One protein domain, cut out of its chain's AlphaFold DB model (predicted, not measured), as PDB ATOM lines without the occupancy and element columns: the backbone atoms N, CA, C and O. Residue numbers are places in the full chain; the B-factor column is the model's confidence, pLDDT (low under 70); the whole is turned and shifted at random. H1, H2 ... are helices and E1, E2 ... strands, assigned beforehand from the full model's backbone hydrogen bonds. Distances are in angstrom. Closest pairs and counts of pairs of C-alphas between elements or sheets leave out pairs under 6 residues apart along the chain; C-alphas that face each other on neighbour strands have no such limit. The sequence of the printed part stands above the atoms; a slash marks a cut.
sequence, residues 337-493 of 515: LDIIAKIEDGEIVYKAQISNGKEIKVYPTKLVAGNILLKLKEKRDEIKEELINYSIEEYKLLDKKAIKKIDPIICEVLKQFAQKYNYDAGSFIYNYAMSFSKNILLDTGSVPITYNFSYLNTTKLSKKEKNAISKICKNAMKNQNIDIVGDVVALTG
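AT A GLANCE: This is residues 337 to 493 of the 515 residues of an uncharacterized protein of Clostridium sp. CAG:356 (UniProt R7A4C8). A twisted wall of five strands has H3 and H5 over one of its faces, while the other face bears no named helix. H4 packs on H3 as a helical hairpin, and the long H1 crosses H4 at 75 degrees and meets H3 at that helix's first residue, Pro 408, with the short H2 packed on H4. The 157 printed residues hold E1 E2 E3 H1 H2 H3 H4 E4 H5 E5 in that order, a mixed class of five named helices and five named strands; the mixed sheet runs E3 E2 E1 E4 E5. The whole is compact, with a radius of gyration of the C-alphas of 15.2 A and spans of 46 by 40 by 26 A.

IN THESE COORDINATES: Find C-alpha 337 at (-24.762, -10.959, -26.294); there E1 begins, residues 337 to 344, 20.0 A long, which bends by 57 degrees at residue 341. Next come E2, residues 347 to 354, 21.8 A, and E3, residues 359 to 362. Look for H1 from C-alpha 376 at (-6.030, -21.792, -13.172): residues 376 to 393, 25.7 A. H2 is residues 400 to 403, H3 residues 408 to 421, 20.2 A, and H4 residues 425 to 434, 14.3 A. E4, residues 449 to 452, is followed by H5, residues 463 to 476, 20.0 A. E5, residues 482 to 485, ends at C-alpha 485, (-27.537, -20.493, -11.427).

HOW THE PARTS SIT: Begin with E1, E2 and E3, a meander, each strand the antiparallel neighbour of the one before: N 340 and O 351 are 2.8 A apart, and N 352 and O 360 2.9 A. E4 is parallel to E1, N 450 to O 339 at 2.8 A, and to E5, N 483 to O 449 at 2.9 A. E4, H5 and E5 form a strand-helix-strand unit, two parallel neighbour strands with a helix between, its crossover right-handed. H3 and H5 are on the same face, making two layers with the sheet, at heights of 9.4 A and 10.8 A over it. The C-alphas of Val 362 and Val 413 are the closest of E3 and H3, 6.4 A. H3 and H4, a helical hairpin, touch at Ala 418 and Ala 425, C-alphas 5.1 A apart. H4 is the hub, touching H1, H2 and H3; H1 is about perpendicular to it at 75 degrees, with C-alphas 390 and 426 closest at 6.2 A. H3 and H5 are apart. In H1, H3, H4 and H5 every O i to N i+4 pair is within hydrogen-bond range; H2 is too short for one.

THE WHOLE: Look for the two C-alphas farthest apart at Asn 422 and Gly 493, 46.8 A. The printed part has no cut; the links E3 to H1 and H4 to E4 are long. The mean pLDDT of the printed part is 78.8, with values under 70 at, among others, residues 440 to 445, 454 to 460 and 485 to 493.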
ATOM      1  N   LEU A 337     -23.519 -11.208 -27.019       84.00
ATOM      2  CA  LEU A 337     -24.762 -10.959 -26.294       84.00
ATOM      3  C   LEU A 337     -24.712 -11.514 -24.869       84.00
ATOM      4  O   LEU A 337     -25.141 -10.833 -23.949       84.00
ATOM      5  N   ASP A 338     -24.204 -12.739 -24.695       83.75
ATOM      6  CA  ASP A 338     -24.116 -13.418 -23.395       83.75
ATOM      7  C   ASP A 338     -23.057 -14.531 -23.429       83.75
ATOM      8  O   ASP A 338     -22.808 -15.143 -24.476       83.75
ATOM      9  N   ILE A 339     -22.440 -14.813 -22.281       87.88
ATOM     10  CA  ILE A 339     -21.528 -15.941 -22.080       87.88
ATOM     11  C   ILE A 339     -22.109 -16.876 -21.018       87.88
ATOM     12  O   ILE A 339     -22.067 -16.602 -19.822       87.88
ATOM     13  N   ILE A 340     -22.570 -18.049 -21.450       85.25
ATOM     14  CA  ILE A 340     -23.192 -19.056 -20.592       85.25
ATOM     15  C   ILE A 340     -22.232 -20.224 -20.366       85.25
ATOM     16  O   ILE A 340     -21.939 -20.995 -21.283       85.25
ATOM     17  N   ALA A 341     -21.794 -20.420 -19.126       84.31
ATOM     18  CA  ALA A 341     -21.126 -21.644 -18.703       84.31
ATOM     19  C   ALA A 341     -22.175 -22.667 -18.254       84.31
ATOM     20  O   ALA A 341     -22.933 -22.409 -17.324       84.31
ATOM     21  N   LYS A 342     -22.241 -23.827 -18.906       84.88
ATOM     22  CA  LYS A 342     -23.206 -24.884 -18.583       84.88
ATOM     23  C   LYS A 342     -22.649 -26.285 -18.765       84.88
ATOM     24  O   LYS A 342     -21.541 -26.475 -19.256       84.88
ATOM     25  N   ILE A 343     -23.432 -27.273 -18.349       79.81
ATOM     26  CA  ILE A 343     -23.113 -28.689 -18.526       79.81
ATOM     27  C   ILE A 343     -23.875 -29.209 -19.742       79.81
ATOM     28  O   ILE A 343     -25.102 -29.156 -19.768       79.81
ATOM     29  N   GLU A 344     -23.149 -29.719 -20.732       78.50
ATOM     30  CA  GLU A 344     -23.707 -30.408 -21.899       78.50
ATOM     31  C   GLU A 344     -23.040 -31.773 -22.037       78.50
ATOM     32  O   GLU A 344     -21.823 -31.888 -21.908       78.50
ATOM     33  N   ASP A 345     -23.842 -32.820 -22.231       68.94
ATOM     34  CA  ASP A 345     -23.370 -34.202 -22.398       68.94
ATOM     35  C   ASP A 345     -22.425 -34.695 -21.278       68.94
ATOM     36  O   ASP A 345     -21.550 -35.535 -21.481       68.94
ATOM     37  N   GLY A 346     -22.608 -34.174 -20.058       67.44
ATOM     38  CA  GLY A 346     -21.798 -34.513 -18.882       67.44
ATOM     39  C   GLY A 346     -20.445 -33.795 -18.795       67.44
ATOM     40  O   GLY A 346     -19.672 -34.080 -17.874       67.44
ATOM     41  N   GLU A 347     -20.171 -32.855 -19.702       78.88
ATOM     42  CA  GLU A 347     -18.971 -32.019 -19.742       78.88
ATOM     43  C   GLU A 347     -19.309 -30.537 -19.540       78.88
ATOM     44  O   GLU A 347     -20.419 -30.086 -19.809       78.88
ATOM     45  N   ILE A 348     -18.338 -29.759 -19.055       83.56
ATOM     46  CA  ILE A 348     -18.500 -28.308 -18.916       83.56
ATOM     47  C   ILE A 348     -18.217 -27.635 -20.250       83.56
ATOM     48  O   ILE A 348     -17.179 -27.884 -20.866       83.56
ATOM     49  N   VAL A 349     -19.101 -26.722 -20.636       86.75
ATOM     50  CA  VAL A 349     -18.997 -25.923 -21.852       86.75
ATOM     51  C   VAL A 349     -19.250 -24.463 -21.517       86.75
ATOM     52  O   VAL A 349     -20.263 -24.128 -20.911       86.75
ATOM     53  N   TYR A 350     -18.346 -23.594 -21.951       89.00
ATOM     54  CA  TYR A 350     -18.539 -22.149 -21.941       89.00
ATOM     55  C   TYR A 350     -18.981 -21.725 -23.336       89.00
ATOM     56  O   TYR A 350     -18.290 -22.008 -24.315       89.00
ATOM     57  N   LYS A 351     -20.151 -21.099 -23.433       87.69
ATOM     58  CA  LYS A 351     -20.776 -20.715 -24.697       87.69
ATOM     59  C   LYS A 351     -20.940 -19.214 -24.793       87.69
ATOM     60  O   LYS A 351     -21.666 -18.656 -23.986       87.69
ATOM     61  N   ALA A 352     -20.347 -18.593 -25.804       87.69
ATOM     62  CA  ALA A 352     -20.665 -17.214 -26.161       87.69
ATOM     63  C   ALA A 352     -21.751 -17.194 -27.239       87.69
ATOM     64  O   ALA A 352     -21.587 -17.831 -28.287       87.69
ATOM     65  N   GLN A 353     -22.837 -16.470 -26.981       86.94
ATOM     66  CA  GLN A 353     -23.871 -16.147 -27.959       86.94
ATOM     67  C   GLN A 353     -23.507 -14.842 -28.659       86.94
ATOM     68  O   GLN A 353     -23.186 -13.852 -28.004       86.94
ATOM     69  N   ILE A 354     -23.540 -14.842 -29.989       87.75
ATOM     70  CA  ILE A 354     -23.115 -13.707 -30.809       87.75
ATOM     71  C   ILE A 354     -24.324 -13.154 -31.562       87.75
ATOM     72  O   ILE A 354     -25.195 -13.920 -31.978       87.75
ATOM     73  N   SER A 355     -24.364 -11.839 -31.779       84.19
ATOM     74  CA  SER A 355     -25.453 -11.135 -32.472       84.19
ATOM     75  C   SER A 355     -25.795 -11.699 -33.860       84.19
ATOM     76  O   SER A 355     -26.943 -11.624 -34.288       84.19
ATOM     77  N   ASN A 356     -24.839 -12.336 -34.543       79.75
ATOM     78  CA  ASN A 356     -25.050 -12.998 -35.835       79.75
ATOM     79  C   ASN A 356     -25.610 -14.433 -35.740       79.75
ATOM     80  O   ASN A 356     -25.587 -15.178 -36.719       79.75
ATOM     81  N   GLY A 357     -26.064 -14.860 -34.558       73.81
ATOM     82  CA  GLY A 357     -26.631 -16.189 -34.317       73.81
ATOM     83  C   GLY A 357     -25.606 -17.329 -34.290       73.81
ATOM     84  O   GLY A 357     -25.988 -18.491 -34.141       73.81
ATOM     85  N   LYS A 358     -24.303 -17.036 -34.424       82.25
ATOM     86  CA  LYS A 358     -23.229 -18.031 -34.277       82.25
ATOM     87  C   LYS A 358     -22.880 -18.212 -32.796       82.25
ATOM     88  O   LYS A 358     -22.981 -17.288 -31.996       82.25
ATOM     89  N   GLU A 359     -22.404 -19.405 -32.446       87.12
ATOM     90  CA  GLU A 359     -21.933 -19.727 -31.091       87.12
ATOM     91  C   GLU A 359     -20.423 -20.004 -31.085       87.12
ATOM     92  O   GLU A 359     -19.893 -20.650 -31.997       87.12
ATOM     93  N   ILE A 360     -19.729 -19.566 -30.032       86.75
ATOM     94  CA  ILE A 360     -18.363 -20.011 -29.703       86.75
ATOM     95  C   ILE A 360     -18.451 -20.923 -28.485       86.75
ATOM     96  O   ILE A 360     -19.010 -20.529 -27.466       86.75
ATOM     97  N   LYS A 361     -17.910 -22.142 -28.587       88.06
ATOM     98  CA  LYS A 361     -17.922 -23.140 -27.507       88.06
ATOM     99  C   LYS A 361     -16.500 -23.455 -27.066       88.06
ATOM    100  O   LYS A 361     -15.696 -23.921 -27.870       88.06
ATOM    101  N   VAL A 362     -16.223 -23.270 -25.781       85.69
ATOM    102  CA  VAL A 362     -14.942 -23.595 -25.152       85.69
ATOM    103  C   VAL A 362     -15.142 -24.718 -24.141       85.69
ATOM    104  O   VAL A 362     -15.986 -24.629 -23.249       85.69
ATOM    105  N   TYR A 363     -14.347 -25.778 -24.284       85.12
ATOM    106  CA  TYR A 363     -14.355 -26.952 -23.411       85.12
ATOM    107  C   TYR A 363     -13.109 -26.925 -22.516       85.12
ATOM    108  O   TYR A 363     -12.024 -27.275 -22.989       85.12
ATOM    109  N   PRO A 364     -13.217 -26.556 -21.226       79.38
ATOM    110  CA  PRO A 364     -12.055 -26.335 -20.356       79.38
ATOM    111  C   PRO A 364     -11.139 -27.556 -20.207       79.38
ATOM    112  O   PRO A 364      -9.939 -27.413 -19.981       79.38
ATOM    113  N   THR A 365     -11.707 -28.756 -20.339       73.69
ATOM    114  CA  THR A 365     -11.024 -30.048 -20.195       73.69
ATOM    115  C   THR A 365     -10.359 -30.544 -21.484       73.69
ATOM    116  O   THR A 365      -9.536 -31.454 -21.413       73.69
ATOM    117  N   LYS A 366     -10.689 -29.963 -22.649       73.38
ATOM    118  CA  LYS A 366     -10.252 -30.421 -23.985       73.38
ATOM    119  C   LYS A 366      -9.423 -29.386 -24.757       73.38
ATOM    120  O   LYS A 366      -9.199 -29.548 -25.953       73.38
ATOM    121  N   LEU A 367      -8.981 -28.314 -24.102       67.88
ATOM    122  CA  LEU A 367      -8.164 -27.282 -24.743       67.88
ATOM    123  C   LEU A 367      -6.761 -27.797 -25.085       67.88
ATOM    124  O   LEU A 367      -6.190 -28.620 -24.370       67.88
ATOM    125  N   VAL A 368      -6.181 -27.258 -26.163       60.84
ATOM    126  CA  VAL A 368      -4.832 -27.611 -26.649       60.84
ATOM    127  C   VAL A 368      -3.759 -27.333 -25.584       60.84
ATOM    128  O   VAL A 368      -2.792 -28.078 -25.465       60.84
ATOM    129  N   ALA A 369      -3.970 -26.315 -24.744       59.84
ATOM    130  CA  ALA A 369      -3.112 -25.967 -23.606       59.84
ATOM    131  C   ALA A 369      -3.248 -26.916 -22.388       59.84
ATOM    132  O   ALA A 369      -2.592 -26.721 -21.358       59.84
ATOM    133  N   GLY A 370      -4.092 -27.947 -22.487       69.44
ATOM    134  CA  GLY A 370      -4.451 -28.849 -21.399       69.44
ATOM    135  C   GLY A 370      -5.631 -28.343 -20.565       69.44
ATOM    136  O   GLY A 370      -6.253 -27.327 -20.868       69.44
ATOM    137  N   ASN A 371      -5.952 -29.076 -19.496       78.62
ATOM    138  CA  ASN A 371      -7.095 -28.775 -18.635       78.62
ATOM    139  C   ASN A 371      -6.872 -27.486 -17.822       78.62
ATOM    140  O   ASN A 371      -6.149 -27.491 -16.819       78.62
ATOM    141  N   ILE A 372      -7.522 -26.393 -18.236       79.06
ATOM    142  CA  ILE A 372      -7.379 -25.072 -17.602       79.06
ATOM    143  C   ILE A 372      -7.843 -25.096 -16.140       79.06
ATOM    144  O   ILE A 372      -7.238 -24.429 -15.302       79.06
ATOM    145  N   LEU A 373      -8.836 -25.922 -15.790       80.31
ATOM    146  CA  LEU A 373      -9.349 -26.024 -14.417       80.31
ATOM    147  C   LEU A 373      -8.285 -26.506 -13.420       80.31
ATOM    148  O   LEU A 373      -8.355 -26.177 -12.236       80.31
ATOM    149  N   LEU A 374      -7.283 -27.260 -13.883       81.00
ATOM    150  CA  LEU A 374      -6.165 -27.720 -13.053       81.00
ATOM    151  C   LEU A 374      -5.004 -26.716 -12.999       81.00
ATOM    152  O   LEU A 374      -4.210 -26.768 -12.063       81.00
ATOM    153  N   LYS A 375      -4.928 -25.792 -13.964       82.81
ATOM    154  CA  LYS A 375      -3.844 -24.808 -14.135       82.81
ATOM    155  C   LYS A 375      -4.311 -23.356 -13.996       82.81
ATOM    156  O   LYS A 375      -3.668 -22.439 -14.499       82.81
ATOM    157  N   LEU A 376      -5.419 -23.122 -13.287       81.50
ATOM    158  CA  LEU A 376      -6.030 -21.792 -13.172       81.50
ATOM    159  C   LEU A 376      -5.066 -20.706 -12.682       81.50
ATOM    160  O   LEU A 376      -5.200 -19.557 -13.088       81.50
ATOM    161  N   LYS A 377      -4.118 -21.051 -11.803       82.69
ATOM    162  CA  LYS A 377      -3.144 -20.096 -11.262       82.69
ATOM    163  C   LYS A 377      -2.143 -19.643 -12.327       82.69
ATOM    164  O   LYS A 377      -2.016 -18.449 -12.540       82.69
ATOM    165  N   GLU A 378      -1.521 -20.593 -13.024       85.31
ATOM    166  CA  GLU A 378      -0.566 -20.327 -14.112       85.31
ATOM    167  C   GLU A 378      -1.218 -19.473 -15.205       85.31
ATOM    168  O   GLU A 378      -0.708 -18.418 -15.561       85.31
ATOM    169  N   LYS A 379      -2.423 -19.861 -15.650       86.00
ATOM    170  CA  LYS A 379      -3.161 -19.116 -16.681       86.00
ATOM    171  C   LYS A 379      -3.562 -17.711 -16.242       86.00
ATOM    172  O   LYS A 379      -3.606 -16.800 -17.057       86.00
ATOM    173  N   ARG A 380      -3.852 -17.518 -14.954       87.25
ATOM    174  CA  ARG A 380      -4.159 -16.193 -14.407       87.25
ATOM    175  C   ARG A 380      -2.927 -15.298 -14.350       87.25
ATOM    176  O   ARG A 380      -3.066 -14.101 -14.568       87.25
ATOM    177  N   ASP A 381      -1.759 -15.861 -14.053       85.69
ATOM    178  CA  ASP A 381      -0.504 -15.113 -14.049       85.69
ATOM    179  C   ASP A 381      -0.105 -14.701 -15.482       85.69
ATOM    180  O   ASP A 381       0.243 -13.541 -15.684       85.69
ATOM    181  N   GLU A 382      -0.296 -15.569 -16.486       87.81
ATOM    182  CA  GLU A 382      -0.130 -15.219 -17.913       87.81
ATOM    183  C   GLU A 382      -1.046 -14.048 -18.328       87.81
ATOM    184  O   GLU A 382      -0.580 -13.031 -18.838       87.81
ATOM    185  N   ILE A 383      -2.353 -14.140 -18.042       88.12
ATOM    186  CA  ILE A 383      -3.326 -13.078 -18.374       88.12
ATOM    187  C   ILE A 383      -3.011 -11.774 -17.628       88.12
ATOM    188  O   ILE A 383      -3.253 -10.679 -18.130       88.12
ATOM    189  N   LYS A 384      -2.477 -11.868 -16.409       88.62
ATOM    190  CA  LYS A 384      -2.089 -10.696 -15.625       88.62
ATOM    191  C   LYS A 384      -0.951  -9.928 -16.292       88.62
ATOM    192  O   LYS A 384      -0.990  -8.701 -16.268       88.62
ATOM    193  N   GLU A 385       0.048 -10.615 -16.836       88.19
ATOM    194  CA  GLU A 385       1.140  -9.969 -17.570       88.19
ATOM    195  C   GLU A 385       0.622  -9.300 -18.849       88.19
ATOM    196  O   GLU A 385       0.916  -8.127 -19.073       88.19
ATOM    197  N   GLU A 386      -0.240  -9.986 -19.610       88.69
ATOM    198  CA  GLU A 386      -0.904  -9.420 -20.795       88.69
ATOM    199  C   GLU A 386      -1.695  -8.143 -20.458       88.69
ATOM    200  O   GLU A 386      -1.550  -7.125 -21.130       88.69
ATOM    201  N   LEU A 387      -2.488  -8.162 -19.380       89.31
ATOM    202  CA  LEU A 387      -3.280  -7.010 -18.939       89.31
ATOM    203  C   LEU A 387      -2.429  -5.833 -18.460       89.31
ATOM    204  O   LEU A 387      -2.813  -4.685 -18.667       89.31
ATOM    205  N   ILE A 388      -1.300  -6.101 -17.797       87.81
ATOM    206  CA  ILE A 388      -0.373  -5.046 -17.373       87.81
ATOM    207  C   ILE A 388       0.225  -4.371 -18.605       87.81
ATOM    208  O   ILE A 388       0.180  -3.146 -18.686       87.81
ATOM    209  N   ASN A 389       0.714  -5.149 -19.572       88.56
ATOM    210  CA  ASN A 389       1.288  -4.603 -20.802       88.56
ATOM    211  C   ASN A 389       0.247  -3.789 -21.577       88.56
ATOM    212  O   ASN A 389       0.497  -2.624 -21.873       88.56
ATOM    213  N   TYR A 390      -0.958  -4.336 -21.759       88.81
ATOM    214  CA  TYR A 390      -2.070  -3.629 -22.393       88.81
ATOM    215  C   TYR A 390      -2.413  -2.313 -21.679       88.81
ATOM    216  O   TYR A 390      -2.595  -1.280 -22.313       88.81
ATOM    217  N   SER A 391      -2.467  -2.318 -20.340       84.88
ATOM    218  CA  SER A 391      -2.769  -1.103 -19.571       84.88
ATOM    219  C   SER A 391      -1.698  -0.018 -19.702       84.88
ATOM    220  O   SER A 391      -2.029   1.163 -19.643       84.88
ATOM    221  N   ILE A 392      -0.434  -0.410 -19.890       86.69
ATOM    222  CA  ILE A 392       0.683   0.516 -20.101       86.69
ATOM    223  C   ILE A 392       0.628   1.089 -21.519       86.69
ATOM    224  O   ILE A 392       0.774   2.296 -21.676       86.69
ATOM    225  N   GLU A 393       0.394   0.244 -22.525       86.88
ATOM    226  CA  GLU A 393       0.289   0.647 -23.935       86.88
ATOM    227  C   GLU A 393      -0.879   1.615 -24.170       86.88
ATOM    228  O   GLU A 393      -0.725   2.625 -24.852       86.88
ATOM    229  N   GLU A 394      -2.026   1.350 -23.546       85.25
ATOM    230  CA  GLU A 394      -3.257   2.130 -23.711       85.25
ATOM    231  C   GLU A 394      -3.433   3.242 -22.660       85.25
ATOM    232  O   GLU A 394      -4.470   3.904 -22.632       85.25
ATOM    233  N   TYR A 395      -2.459   3.432 -21.759       82.44
ATOM    234  CA  TYR A 395      -2.521   4.390 -20.642       82.44
ATOM    235  C   TYR A 395      -3.787   4.258 -19.766       82.44
ATOM    236  O   TYR A 395      -4.355   5.243 -19.289       82.44
ATOM    237  N   LYS A 396      -4.238   3.022 -19.522       83.19
ATOM    238  CA  LYS A 396      -5.450   2.717 -18.746       83.19
ATOM    239  C   LYS A 396      -5.126   2.412 -17.284       83.19
ATOM    240  O   LYS A 396      -4.154   1.731 -16.959       83.19
ATOM    241  N   LEU A 397      -5.985   2.864 -16.370       82.88
ATOM    242  CA  LEU A 397      -5.864   2.550 -14.942       82.88
ATOM    243  C   LEU A 397      -6.148   1.058 -14.695       82.88
ATOM    244  O   LEU A 397      -7.105   0.509 -15.228       82.88
ATOM    245  N   LEU A 398      -5.349   0.386 -13.862       83.50
ATOM    246  CA  LEU A 398      -5.482  -1.058 -13.630       83.50
ATOM    247  C   LEU A 398      -5.569  -1.390 -12.137       83.50
ATOM    248  O   LEU A 398      -4.609  -1.192 -11.386       83.50
ATOM    249  N   ASP A 399      -6.683  -1.989 -11.704       83.19
ATOM    250  CA  ASP A 399      -6.780  -2.565 -10.358       83.19
ATOM    251  C   ASP A 399      -6.206  -3.991 -10.321       83.19
ATOM    252  O   ASP A 399      -6.842  -4.977 -10.704       83.19
ATOM    253  N   LYS A 400      -5.000  -4.122  -9.762       82.44
ATOM    254  CA  LYS A 400      -4.316  -5.414  -9.581       82.44
ATOM    255  C   LYS A 400      -5.104  -6.404  -8.709       82.44
ATOM    256  O   LYS A 400      -4.868  -7.611  -8.804       82.44
ATOM    257  N   LYS A 401      -6.011  -5.935  -7.839       83.62
ATOM    258  CA  LYS A 401      -6.857  -6.810  -7.005       83.62
ATOM    259  C   LYS A 401      -7.980  -7.454  -7.816       83.62
ATOM    260  O   LYS A 401      -8.352  -8.588  -7.510       83.62
ATOM    261  N   ALA A 402      -8.486  -6.776  -8.844       84.75
ATOM    262  CA  ALA A 402      -9.549  -7.274  -9.710       84.75
ATOM    263  C   ALA A 402      -9.080  -8.476 -10.553       84.75
ATOM    264  O   ALA A 402      -9.765  -9.495 -10.623       84.75
ATOM    265  N   ILE A 403      -7.831  -8.440 -11.037       83.88
ATOM    266  CA  ILE A 403      -7.198  -9.521 -11.820       83.88
ATOM    267  C   ILE A 403      -7.183 -10.855 -11.059       83.88
ATOM    268  O   ILE A 403      -7.326 -11.926 -11.641       83.88
ATOM    269  N   LYS A 404      -7.070 -10.828  -9.724       83.88
ATOM    270  CA  LYS A 404      -7.100 -12.056  -8.916       83.88
ATOM    271  C   LYS A 404      -8.456 -12.764  -8.933       83.88
ATOM    272  O   LYS A 404      -8.504 -13.902  -8.474       83.88
ATOM    273  N   LYS A 405      -9.533 -12.138  -9.408       86.00
ATOM    274  CA  LYS A 405     -10.901 -12.675  -9.347       86.00
ATOM    275  C   LYS A 405     -11.402 -13.229 -10.684       86.00
ATOM    276  O   LYS A 405     -12.405 -13.934 -10.681       86.00
ATOM    277  N   ILE A 406     -10.694 -12.961 -11.780       88.06
ATOM    278  CA  ILE A 406     -11.123 -13.327 -13.135       88.06
ATOM    279  C   ILE A 406     -11.171 -14.846 -13.339       88.06
ATOM    280  O   ILE A 406     -10.363 -15.597 -12.768       88.06
ATOM    281  N   ASP A 407     -12.094 -15.288 -14.194       89.00
ATOM    282  CA  ASP A 407     -12.088 -16.635 -14.757       89.00
ATOM    283  C   ASP A 407     -11.194 -16.673 -16.014       89.00
ATOM    284  O   ASP A 407     -11.527 -16.049 -17.029       89.00
ATOM    285  N   PRO A 408     -10.065 -17.411 -15.988       88.44
ATOM    286  CA  PRO A 408      -9.217 -17.598 -17.162       88.44
ATOM    287  C   PRO A 408      -9.945 -18.227 -18.357       88.44
ATOM    288  O   PRO A 408      -9.554 -17.993 -19.495       88.44
ATOM    289  N   ILE A 409     -11.001 -19.015 -18.125       89.38
ATOM    290  CA  ILE A 409     -11.752 -19.674 -19.201       89.38
ATOM    291  C   ILE A 409     -12.592 -18.655 -19.975       89.38
ATOM    292  O   ILE A 409     -12.664 -18.728 -21.198       89.38
ATOM    293  N   ILE A 410     -13.178 -17.670 -19.291       88.88
ATOM    294  CA  ILE A 410     -13.884 -16.568 -19.960       88.88
ATOM    295  C   ILE A 410     -12.911 -15.749 -20.801       88.88
ATOM    296  O   ILE A 410     -13.222 -15.415 -21.939       88.88
ATOM    297  N   CYS A 411     -11.705 -15.499 -20.293       89.69
ATOM    298  CA  CYS A 411     -10.672 -14.808 -21.065       89.69
ATOM    299  C   CYS A 411     -10.334 -15.572 -22.357       89.69
ATOM    300  O   CYS A 411     -10.166 -14.956 -23.403       89.69
ATOM    301  N   GLU A 412     -10.308 -16.908 -22.319       88.19
ATOM    302  CA  GLU A 412     -10.107 -17.742 -23.511       88.19
ATOM    303  C   GLU A 412     -11.263 -17.620 -24.519       88.19
ATOM    304  O   GLU A 412     -11.032 -17.515 -25.723       88.19
ATOM    305  N   VAL A 413     -12.512 -17.579 -24.040       88.31
ATOM    306  CA  VAL A 413     -13.694 -17.337 -24.888       88.31
ATOM    307  C   VAL A 413     -13.582 -15.982 -25.593       88.31
ATOM    308  O   VAL A 413     -13.789 -15.900 -26.805       88.31
ATOM    309  N   LEU A 414     -13.203 -14.937 -24.852       89.75
ATOM    310  CA  LEU A 414     -13.013 -13.586 -25.385       89.75
ATOM    311  C   LEU A 414     -11.869 -13.535 -26.410       89.75
ATOM    312  O   LEU A 414     -12.030 -12.921 -27.461       89.75
ATOM    313  N   LYS A 415     -10.755 -14.241 -26.168       89.94
ATOM    314  CA  LYS A 415      -9.646 -14.363 -27.134       89.94
ATOM    315  C   LYS A 415     -10.092 -15.025 -28.438       89.94
ATOM    316  O   LYS A 415      -9.792 -14.512 -29.511       89.94
ATOM    317  N   GLN A 416     -10.831 -16.134 -28.365       88.81
ATOM    318  CA  GLN A 416     -11.327 -16.829 -29.561       88.81
ATOM    319  C   GLN A 416     -12.324 -15.980 -30.354       88.81
ATOM    320  O   GLN A 416     -12.318 -16.009 -31.585       88.81
ATOM    321  N   PHE A 417     -13.162 -15.210 -29.660       88.38
ATOM    322  CA  PHE A 417     -14.048 -14.244 -30.296       88.38
ATOM    323  C   PHE A 417     -13.256 -13.142 -31.010       88.38
ATOM    324  O   PHE A 417     -13.449 -12.929 -32.207       88.38
ATOM    325  N   ALA A 418     -12.315 -12.512 -30.309       87.50
ATOM    326  CA  ALA A 418     -11.485 -11.442 -30.846       87.50
ATOM    327  C   ALA A 418     -10.687 -11.892 -32.081       87.50
ATOM    328  O   ALA A 418     -10.692 -11.205 -33.097       87.50
ATOM    329  N   GLN A 419     -10.105 -13.095 -32.053       88.25
ATOM    330  CA  GLN A 419      -9.405 -13.677 -33.205       88.25
ATOM    331  C   GLN A 419     -10.334 -13.950 -34.394       88.25
ATOM    332  O   GLN A 419      -9.944 -13.750 -35.541       88.25
ATOM    333  N   LYS A 420     -11.559 -14.425 -34.139       86.19
ATOM    334  CA  LYS A 420     -12.504 -14.812 -35.195       86.19
ATOM    335  C   LYS A 420     -13.118 -13.614 -35.919       86.19
ATOM    336  O   LYS A 420     -13.408 -13.728 -37.106       86.19
ATOM    337  N   TYR A 421     -13.334 -12.509 -35.210       84.44
ATOM    338  CA  TYR A 421     -13.976 -11.301 -35.742       84.44
ATOM    339  C   TYR A 421     -13.019 -10.104 -35.855       84.44
ATOM    340  O   TYR A 421     -13.453  -9.007 -36.184       84.44
ATOM    341  N   ASN A 422     -11.721 -10.327 -35.635       84.50
ATOM    342  CA  ASN A 422     -10.658  -9.326 -35.730       84.50
ATOM    343  C   ASN A 422     -10.864  -8.103 -34.812       84.50
ATOM    344  O   ASN A 422     -10.677  -6.961 -35.228       84.50
ATOM    345  N   TYR A 423     -11.253  -8.355 -33.560       87.12
ATOM    346  CA  TYR A 423     -11.299  -7.337 -32.508       87.12
ATOM    347  C   TYR A 423     -10.031  -7.355 -31.646       87.12
ATOM    348  O   TYR A 423      -9.306  -8.350 -31.602       87.12
ATOM    349  N   ASP A 424      -9.797  -6.273 -30.899       86.38
ATOM    350  CA  ASP A 424      -8.757  -6.228 -29.873       86.38
ATOM    351  C   ASP A 424      -9.134  -7.111 -28.668       86.38
ATOM    352  O   ASP A 424     -10.057  -6.814 -27.904       86.38
ATOM    353  N   ALA A 425      -8.398  -8.209 -28.489       87.44
ATOM    354  CA  ALA A 425      -8.574  -9.107 -27.352       87.44
ATOM    355  C   ALA A 425      -8.243  -8.422 -26.015       87.44
ATOM    356  O   ALA A 425      -8.871  -8.737 -25.002       87.44
ATOM    357  N   GLY A 426      -7.283  -7.487 -26.009       86.31
ATOM    358  CA  GLY A 426      -6.858  -6.759 -24.815       86.31
ATOM    359  C   GLY A 426      -8.003  -5.953 -24.211       86.31
ATOM    360  O   GLY A 426      -8.271  -6.075 -23.015       86.31
ATOM    361  N   SER A 427      -8.756  -5.234 -25.048       87.44
ATOM    362  CA  SER A 427      -9.933  -4.460 -24.640       87.44
ATOM    363  C   SER A 427     -10.989  -5.308 -23.928       87.44
ATOM    364  O   SER A 427     -11.417  -4.969 -22.823       87.44
ATOM    365  N   PHE A 428     -11.372  -6.453 -24.502       88.00
ATOM    366  CA  PHE A 428     -12.392  -7.322 -23.905       88.00
ATOM    367  C   PHE A 428     -11.957  -7.907 -22.560       88.00
ATOM    368  O   PHE A 428     -12.737  -7.924 -21.605       88.00
ATOM    369  N   ILE A 429     -10.713  -8.380 -22.469       89.69
ATOM    370  CA  ILE A 429     -10.180  -8.955 -21.230       89.69
ATOM    371  C   ILE A 429     -10.029  -7.859 -20.168       89.69
ATOM    372  O   ILE A 429     -10.320  -8.108 -18.997       89.69
ATOM    373  N   TYR A 430      -9.628  -6.647 -20.562       89.19
ATOM    374  CA  TYR A 430      -9.524  -5.499 -19.665       89.19
ATOM    375  C   TYR A 430     -10.889  -5.110 -19.092       89.19
ATOM    376  O   TYR A 430     -11.023  -5.059 -17.869       89.19
ATOM    377  N   ASN A 431     -11.914  -4.936 -19.932       87.56
ATOM    378  CA  ASN A 431     -13.272  -4.605 -19.479       87.56
ATOM    379  C   ASN A 431     -13.833  -5.701 -18.556       87.56
ATOM    380  O   ASN A 431     -14.373  -5.422 -17.486       87.56
ATOM    381  N   TYR A 432     -13.623  -6.975 -18.908       89.06
ATOM    382  CA  TYR A 432     -14.002  -8.087 -18.038       89.06
ATOM    383  C   TYR A 432     -13.268  -8.040 -16.690       89.06
ATOM    384  O   TYR A 432     -13.894  -8.182 -15.640       89.06
ATOM    385  N   ALA A 433     -11.956  -7.805 -16.675       88.50
ATOM    386  CA  ALA A 433     -11.194  -7.715 -15.435       88.50
ATOM    387  C   ALA A 433     -11.629  -6.517 -14.578       88.50
ATOM    388  O   ALA A 433     -11.771  -6.660 -13.363       88.50
ATOM    389  N   MET A 434     -11.853  -5.353 -15.191       88.12
ATOM    390  CA  MET A 434     -12.223  -4.125 -14.487       88.12
ATOM    391  C   MET A 434     -13.653  -4.148 -13.954       88.12
ATOM    392  O   MET A 434     -13.896  -3.526 -12.925       88.12
ATOM    393  N   SER A 435     -14.544  -4.977 -14.504       84.88
ATOM    394  CA  SER A 435     -15.870  -5.220 -13.909       84.88
ATOM    395  C   SER A 435     -15.822  -5.768 -12.467       84.88
ATOM    396  O   SER A 435     -16.783  -5.654 -11.712       84.88
ATOM    397  N   PHE A 436     -14.687  -6.330 -12.029       83.38
ATOM    398  CA  PHE A 436     -14.469  -6.761 -10.639       83.38
ATOM    399  C   PHE A 436     -13.873  -5.679  -9.719       83.38
ATOM    400  O   PHE A 436     -13.640  -5.941  -8.522       83.38
ATOM    401  N   SER A 437     -13.548  -4.511 -10.277       83.00
ATOM    402  CA  SER A 437     -13.034  -3.348  -9.562       83.00
ATOM    403  C   SER A 437     -14.175  -2.604  -8.875       83.00
ATOM    404  O   SER A 437     -15.294  -2.557  -9.368       83.00
ATOM    405  N   LYS A 438     -13.891  -2.001  -7.718       74.88
ATOM    406  CA  LYS A 438     -14.838  -1.104  -7.026       74.88
ATOM    407  C   LYS A 438     -14.605   0.371  -7.367       74.88
ATOM    408  O   LYS A 438     -15.203   1.244  -6.746       74.88
ATOM    409  N   ASN A 439     -13.672   0.660  -8.272       71.19
ATOM    410  CA  ASN A 439     -13.354   2.027  -8.650       71.19
ATOM    411  C   ASN A 439     -14.390   2.534  -9.659       71.19
ATOM    412  O   ASN A 439     -14.482   2.002 -10.760       71.19
ATOM    413  N   ILE A 440     -15.126   3.578  -9.285       60.00
ATOM    414  CA  ILE A 440     -16.186   4.193 -10.099       60.00
ATOM    415  C   ILE A 440     -15.634   4.732 -11.432       60.00
ATOM    416  O   ILE A 440     -16.339   4.744 -12.432       60.00
ATOM    417  N   LEU A 441     -14.350   5.110 -11.483       59.53
ATOM    418  CA  LEU A 441     -13.683   5.575 -12.708       59.53
ATOM    419  C   LEU A 441     -13.360   4.445 -13.706       59.53
ATOM    420  O   LEU A 441     -12.850   4.721 -14.786       59.53
ATOM    421  N   LEU A 442     -13.597   3.183 -13.331       60.25
ATOM    422  CA  LEU A 442     -13.298   1.983 -14.122       60.25
ATOM    423  C   LEU A 442     -14.561   1.227 -14.560       60.25
ATOM    424  O   LEU A 442     -14.450   0.080 -15.003       60.25
ATOM    425  N   ASP A 443     -15.743   1.842 -14.431       56.12
ATOM    426  CA  ASP A 443     -16.991   1.241 -14.902       56.12
ATOM    427  C   ASP A 443     -16.931   1.079 -16.425       56.12
ATOM    428  O   ASP A 443     -16.959   2.036 -17.200       56.12
ATOM    429  N   THR A 444     -16.722  -0.161 -16.840       61.75
ATOM    430  CA  THR A 444     -16.483  -0.556 -18.220       61.75
ATOM    431  C   THR A 444     -17.567  -1.553 -18.573       61.75
ATOM    432  O   THR A 444     -17.784  -2.520 -17.843       61.75
ATOM    433  N   GLY A 445     -18.273  -1.312 -19.681       61.91
ATOM    434  CA  GLY A 445     -19.321  -2.213 -20.156       61.91
ATOM    435  C   GLY A 445     -18.770  -3.633 -20.290       61.91
ATOM    436  O   GLY A 445     -17.929  -3.902 -21.148       61.91
ATOM    437  N   SER A 446     -19.207  -4.530 -19.406       71.06
ATOM    438  CA  SER A 446     -18.819  -5.936 -19.417       71.06
ATOM    439  C   SER A 446     -19.925  -6.772 -20.035       71.06
ATOM    440  O   SER A 446     -21.097  -6.573 -19.721       71.06
ATOM    441  N   VAL A 447     -19.547  -7.741 -20.864       78.69
ATOM    442  CA  VAL A 447     -20.477  -8.736 -21.410       78.69
ATOM    443  C   VAL A 447     -21.165  -9.470 -20.248       78.69
ATOM    444  O   VAL A 447     -20.456  -9.871 -19.316       78.69
ATOM    445  N   PRO A 448     -22.501  -9.651 -20.268       80.44
ATOM    446  CA  PRO A 448     -23.184 -10.425 -19.241       80.44
ATOM    447  C   PRO A 448     -22.697 -11.877 -19.278       80.44
ATOM    448  O   PRO A 448     -22.383 -12.434 -20.334       80.44
ATOM    449  N   ILE A 449     -22.551 -12.464 -18.092       85.25
ATOM    450  CA  ILE A 449     -22.014 -13.812 -17.914       85.25
ATOM    451  C   ILE A 449     -22.945 -14.579 -16.990       85.25
ATOM    452  O   ILE A 449     -23.217 -14.135 -15.876       85.25
ATOM    453  N   THR A 450     -23.330 -15.782 -17.406       83.00
ATOM    454  CA  THR A 450     -24.174 -16.678 -16.619       83.00
ATOM    455  C   THR A 450     -23.472 -18.010 -16.357       83.00
ATOM    456  O   THR A 450     -23.183 -18.781 -17.272       83.00
ATOM    457  N   TYR A 451     -23.249 -18.345 -15.089       82.31
ATOM    458  CA  TYR A 451     -22.739 -19.650 -14.662       82.31
ATOM    459  C   TYR A 451     -23.883 -20.582 -14.259       82.31
ATOM    460  O   TYR A 451     -24.347 -20.537 -13.124       82.31
ATOM    461  N   ASN A 452     -24.316 -21.469 -15.154       78.94
ATOM    462  CA  ASN A 452     -25.345 -22.472 -14.886       78.94
ATOM    463  C   ASN A 452     -24.755 -23.869 -14.637       78.94
ATOM    464  O   ASN A 452     -24.554 -24.665 -15.554       78.94
ATOM    465  N   PHE A 453     -24.556 -24.217 -13.371       74.81
ATOM    466  CA  PHE A 453     -24.007 -25.518 -12.980       74.81
ATOM    467  C   PHE A 453     -24.942 -26.309 -12.054       74.81
ATOM    468  O   PHE A 453     -24.492 -27.096 -11.217       74.81
ATOM    469  N   SER A 454     -26.254 -26.155 -12.227       61.34
ATOM    470  CA  SER A 454     -27.293 -26.851 -11.446       61.34
ATOM    471  C   SER A 454     -27.123 -28.382 -11.389       61.34
ATOM    472  O   SER A 454     -27.565 -29.022 -10.438       61.34
ATOM    473  N   TYR A 455     -26.410 -28.974 -12.355       60.47
ATOM    474  CA  TYR A 455     -26.162 -30.416 -12.452       60.47
ATOM    475  C   TYR A 455     -24.690 -30.818 -12.257       60.47
ATOM    476  O   TYR A 455     -24.269 -31.880 -12.703       60.47
ATOM    477  N   LEU A 456     -23.864 -30.018 -11.572       63.62
ATOM    478  CA  LEU A 456     -22.420 -30.296 -11.433       63.62
ATOM    479  C   LEU A 456     -22.111 -31.659 -10.783       63.62
ATOM    480  O   LEU A 456     -21.065 -32.261 -11.041       63.62
ATOM    481  N   ASN A 457     -23.045 -32.197  -9.997       59.16
ATOM    482  CA  ASN A 457     -22.937 -33.520  -9.382       59.16
ATOM    483  C   ASN A 457     -23.045 -34.690 -10.375       59.16
ATOM    484  O   ASN A 457     -22.491 -35.746 -10.080       59.16
ATOM    485  N   THR A 458     -23.679 -34.512 -11.540       59.16
ATOM    486  CA  THR A 458     -23.853 -35.572 -12.555       59.16
ATOM    487  C   THR A 458     -22.666 -35.690 -13.521       59.16
ATOM    488  O   THR A 458     -22.606 -36.615 -14.328       59.16
ATOM    489  N   THR A 459     -21.691 -34.783 -13.422       64.19
ATOM    490  CA  THR A 459     -20.499 -34.752 -14.283       64.19
ATOM    491  C   THR A 459     -19.401 -35.718 -13.821       64.19
ATOM    492  O   THR A 459     -19.225 -35.969 -12.623       64.19
ATOM    493  N   LYS A 460     -18.572 -36.189 -14.767       66.81
ATOM    494  CA  LYS A 460     -17.369 -37.015 -14.510       66.81
ATOM    495  C   LYS A 460     -16.146 -36.197 -14.041       66.81
ATOM    496  O   LYS A 460     -15.010 -36.603 -14.266       66.81
ATOM    497  N   LEU A 461     -16.355 -35.036 -13.420       71.69
ATOM    498  CA  LEU A 461     -15.270 -34.171 -12.946       71.69
ATOM    499  C   LEU A 461     -14.628 -34.720 -11.668       71.69
ATOM    500  O   LEU A 461     -15.315 -35.167 -10.744       71.69
ATOM    501  N   SER A 462     -13.308 -34.601 -11.573       73.62
ATOM    502  CA  SER A 462     -12.548 -34.881 -10.360       73.62
ATOM    503  C   SER A 462     -12.865 -33.877  -9.247       73.62
ATOM    504  O   SER A 462     -13.283 -32.740  -9.477       73.62
ATOM    505  N   LYS A 463     -12.580 -34.262  -7.999       72.00
ATOM    506  CA  LYS A 463     -12.737 -33.379  -6.829       72.00
ATOM    507  C   LYS A 463     -11.954 -32.062  -6.972       72.00
ATOM    508  O   LYS A 463     -12.419 -31.024  -6.513       72.00
ATOM    509  N   LYS A 464     -10.785 -32.091  -7.626       74.19
ATOM    510  CA  LYS A 464      -9.959 -30.895  -7.866       74.19
ATOM    511  C   LYS A 464     -10.630 -29.926  -8.843       74.19
ATOM    512  O   LYS A 464     -10.647 -28.731  -8.571       74.19
ATOM    513  N   GLU A 465     -11.235 -30.433  -9.914       76.06
ATOM    514  CA  GLU A 465     -11.959 -29.613 -10.899       76.06
ATOM    515  C   GLU A 465     -13.237 -29.016 -10.303       76.06
ATOM    516  O   GLU A 465     -13.495 -27.828 -10.471       76.06
ATOM    517  N   LYS A 466     -13.991 -29.793  -9.514       78.00
ATOM    518  CA  LYS A 466     -15.168 -29.278  -8.793       78.00
ATOM    519  C   LYS A 466     -14.793 -28.146  -7.826       78.00
ATOM    520  O   LYS A 466     -15.461 -27.116  -7.788       78.00
ATOM    521  N   ASN A 467     -13.677 -28.290  -7.108       77.00
ATOM    522  CA  ASN A 467     -13.151 -27.230  -6.242       77.00
ATOM    523  C   ASN A 467     -12.710 -25.986  -7.029       77.00
ATOM    524  O   ASN A 467     -12.907 -24.866  -6.560       77.00
ATOM    525  N   ALA A 468     -12.114 -26.166  -8.208       79.94
ATOM    526  CA  ALA A 468     -11.707 -25.074  -9.087       79.94
ATOM    527  C   ALA A 468     -12.916 -24.242  -9.554       79.94
ATOM    528  O   ALA A 468     -12.903 -23.019  -9.429       79.94
ATOM    529  N   ILE A 469     -13.994 -24.906  -9.978       81.62
ATOM    530  CA  ILE A 469     -15.244 -24.248 -10.391       81.62
ATOM    531  C   ILE A 469     -15.906 -23.536  -9.212       81.62
ATOM    532  O   ILE A 469     -16.362 -22.406  -9.353       81.62
ATOM    533  N   SER A 470     -15.898 -24.147  -8.023       76.38
ATOM    534  CA  SER A 470     -16.423 -23.497  -6.818       76.38
ATOM    535  C   SER A 470     -15.663 -22.206  -6.493       76.38
ATOM    536  O   SER A 470     -16.281 -21.193  -6.176       76.38
ATOM    537  N   LYS A 471     -14.330 -22.186  -6.654       80.69
ATOM    538  CA  LYS A 471     -13.522 -20.961  -6.505       80.69
ATOM    539  C   LYS A 471     -13.856 -19.901  -7.556       80.69
ATOM    540  O   LYS A 471     -13.897 -18.721  -7.216       80.69
ATOM    541  N   ILE A 472     -14.088 -20.302  -8.807       84.44
ATOM    542  CA  ILE A 472     -14.525 -19.395  -9.879       84.44
ATOM    543  C   ILE A 472     -15.872 -18.762  -9.510       84.44
ATOM    544  O   ILE A 472     -15.971 -17.539  -9.461       84.44
ATOM    545  N   CYS A 473     -16.864 -19.574  -9.135       79.31
ATOM    546  CA  CYS A 473     -18.193 -19.098  -8.744       79.31
ATOM    547  C   CYS A 473     -18.136 -18.181  -7.508       79.31
ATOM    548  O   CYS A 473     -18.761 -17.127  -7.490       79.31
ATOM    549  N   LYS A 474     -17.327 -18.527  -6.493       76.56
ATOM    550  CA  LYS A 474     -17.114 -17.681  -5.303       76.56
ATOM    551  C   LYS A 474     -16.576 -16.292  -5.649       76.56
ATOM    552  O   LYS A 474     -16.976 -15.311  -5.030       76.56
ATOM    553  N   ASN A 475     -15.669 -16.200  -6.620       81.81
ATOM    554  CA  ASN A 475     -15.148 -14.911  -7.071       81.81
ATOM    555  C   ASN A 475     -16.160 -14.151  -7.931       81.81
ATOM    556  O   ASN A 475     -16.282 -12.939  -7.772       81.81
ATOM    557  N   ALA A 476     -16.893 -14.861  -8.789       81.50
ATOM    558  CA  ALA A 476     -17.926 -14.304  -9.651       81.50
ATOM    559  C   ALA A 476     -19.065 -13.634  -8.864       81.50
ATOM    560  O   ALA A 476     -19.473 -12.545  -9.240       81.50
ATOM    561  N   MET A 477     -19.469 -14.181  -7.706       76.50
ATOM    562  CA  MET A 477     -20.476 -13.558  -6.818       76.50
ATOM    563  C   MET A 477     -20.122 -12.135  -6.360       76.50
ATOM    564  O   MET A 477     -20.986 -11.401  -5.893       76.50
ATOM    565  N   LYS A 478     -18.845 -11.741  -6.432       73.19
ATOM    566  CA  LYS A 478     -18.399 -10.397  -6.040       73.19
ATOM    567  C   LYS A 478     -18.648  -9.348  -7.132       73.19
ATOM    568  O   LYS A 478     -18.295  -8.192  -6.914       73.19
ATOM    569  N   ASN A 479     -19.188  -9.749  -8.281       76.81
ATOM    570  CA  ASN A 479     -19.476  -8.908  -9.434       76.81
ATOM    571  C   ASN A 479     -20.985  -8.919  -9.706       76.81
ATOM    572  O   ASN A 479     -21.576  -9.987  -9.828       76.81
ATOM    573  N   GLN A 480     -21.596  -7.737  -9.776       69.31
ATOM    574  CA  GLN A 480     -23.044  -7.591  -9.953       69.31
ATOM    575  C   GLN A 480     -23.514  -7.919 -11.378       69.31
ATOM    576  O   GLN A 480     -24.684  -8.222 -11.563       69.31
ATOM    577  N   ASN A 481     -22.606  -7.914 -12.359       71.56
ATOM    578  CA  ASN A 481     -22.909  -8.188 -13.769       71.56
ATOM    579  C   ASN A 481     -22.816  -9.686 -14.123       71.56
ATOM    580  O   ASN A 481     -22.836 -10.046 -15.301       71.56
ATOM    581  N   ILE A 482     -22.636 -10.556 -13.121       82.31
ATOM    582  CA  ILE A 482     -22.460 -11.995 -13.308       82.31
ATOM    583  C   ILE A 482     -23.529 -12.765 -12.539       82.31
ATOM    584  O   ILE A 482     -23.561 -12.745 -11.308       82.31
ATOM    585  N   ASP A 483     -24.319 -13.541 -13.272       75.31
ATOM    586  CA  ASP A 483     -25.348 -14.403 -12.710       75.31
ATOM    587  C   ASP A 483     -24.820 -15.818 -12.460       75.31
ATOM    588  O   ASP A 483     -24.077 -16.399 -13.256       75.31
ATOM    589  N   ILE A 484     -25.219 -16.414 -11.336       76.56
ATOM    590  CA  ILE A 484     -24.864 -17.791 -10.976       76.56
ATOM    591  C   ILE A 484     -26.140 -18.575 -10.689       76.56
ATOM    592  O   ILE A 484     -26.873 -18.288  -9.746       76.56
ATOM    593  N   VAL A 485     -26.373 -19.611 -11.490       64.12
ATOM    594  CA  VAL A 485     -27.537 -20.493 -11.427       64.12
ATOM    595  C   VAL A 485     -27.078 -21.897 -11.016       64.12
ATOM    596  O   VAL A 485     -26.411 -22.609 -11.770       64.12
ATOM    597  N   GLY A 486     -27.429 -22.311  -9.797       54.69
ATOM    598  CA  GLY A 486     -27.158 -23.657  -9.271       54.69
ATOM    599  C   GLY A 486     -26.298 -23.710  -7.999       54.69
ATOM    600  O   GLY A 486     -25.631 -22.754  -7.610       54.69
ATOM    601  N   ASP A 487     -26.309 -24.869  -7.334       51.72
ATOM    602  CA  ASP A 487     -25.742 -25.113  -5.993       51.72
ATOM    603  C   ASP A 487     -24.226 -25.435  -6.036       51.72
ATOM    604  O   ASP A 487     -23.785 -26.547  -5.741       51.72
ATOM    605  N   VAL A 488     -23.412 -24.472  -6.482       51.09
ATOM    606  CA  VAL A 488     -21.952 -24.643  -6.722       51.09
ATOM    607  C   VAL A 488     -21.092 -24.027  -5.628       51.09
ATOM    608  O   VAL A 488     -19.922 -24.384  -5.431       51.09
ATOM    609  N   VAL A 489     -21.663 -23.070  -4.907       49.62
ATOM    610  CA  VAL A 489     -20.992 -22.399  -3.806       49.62
ATOM    611  C   VAL A 489     -21.128 -23.309  -2.597       49.62
ATOM    612  O   VAL A 489     -22.138 -23.316  -1.899       49.62
ATOM    613  N   ALA A 490     -20.096 -24.118  -2.364       42.69
ATOM    614  CA  ALA A 490     -19.932 -24.864  -1.130       42.69
ATOM    615  C   ALA A 490     -19.738 -23.872   0.034       42.69
ATOM    616  O   ALA A 490     -18.622 -23.533   0.421       42.69
ATOM    617  N   LEU A 491     -20.864 -23.376   0.539       39.06
ATOM    618  CA  LEU A 491     -21.065 -22.749   1.836       39.06
ATOM    619  C   LEU A 491     -21.068 -23.877   2.874       39.06
ATOM    620  O   LEU A 491     -22.124 -24.370   3.227       39.06
ATOM    621  N   THR A 492     -19.925 -24.421   3.285       49.47
ATOM    622  CA  THR A 492     -19.927 -25.662   4.089       49.47
ATOM    623  C   THR A 492     -20.545 -25.509   5.487       49.47
ATOM    624  O   THR A 492     -21.187 -26.456   5.931       49.47
ATOM    625  N   GLY A 493     -20.436 -24.342   6.135       40.44
ATOM    626  CA  GLY A 493     -21.112 -24.049   7.415       40.44
ATOM    627  C   GLY A 493     -22.570 -23.635   7.210       40.44
ATOM    628  O   GLY A 493     -23.501 -24.327   7.613       40.44
TER     629      GLY A 493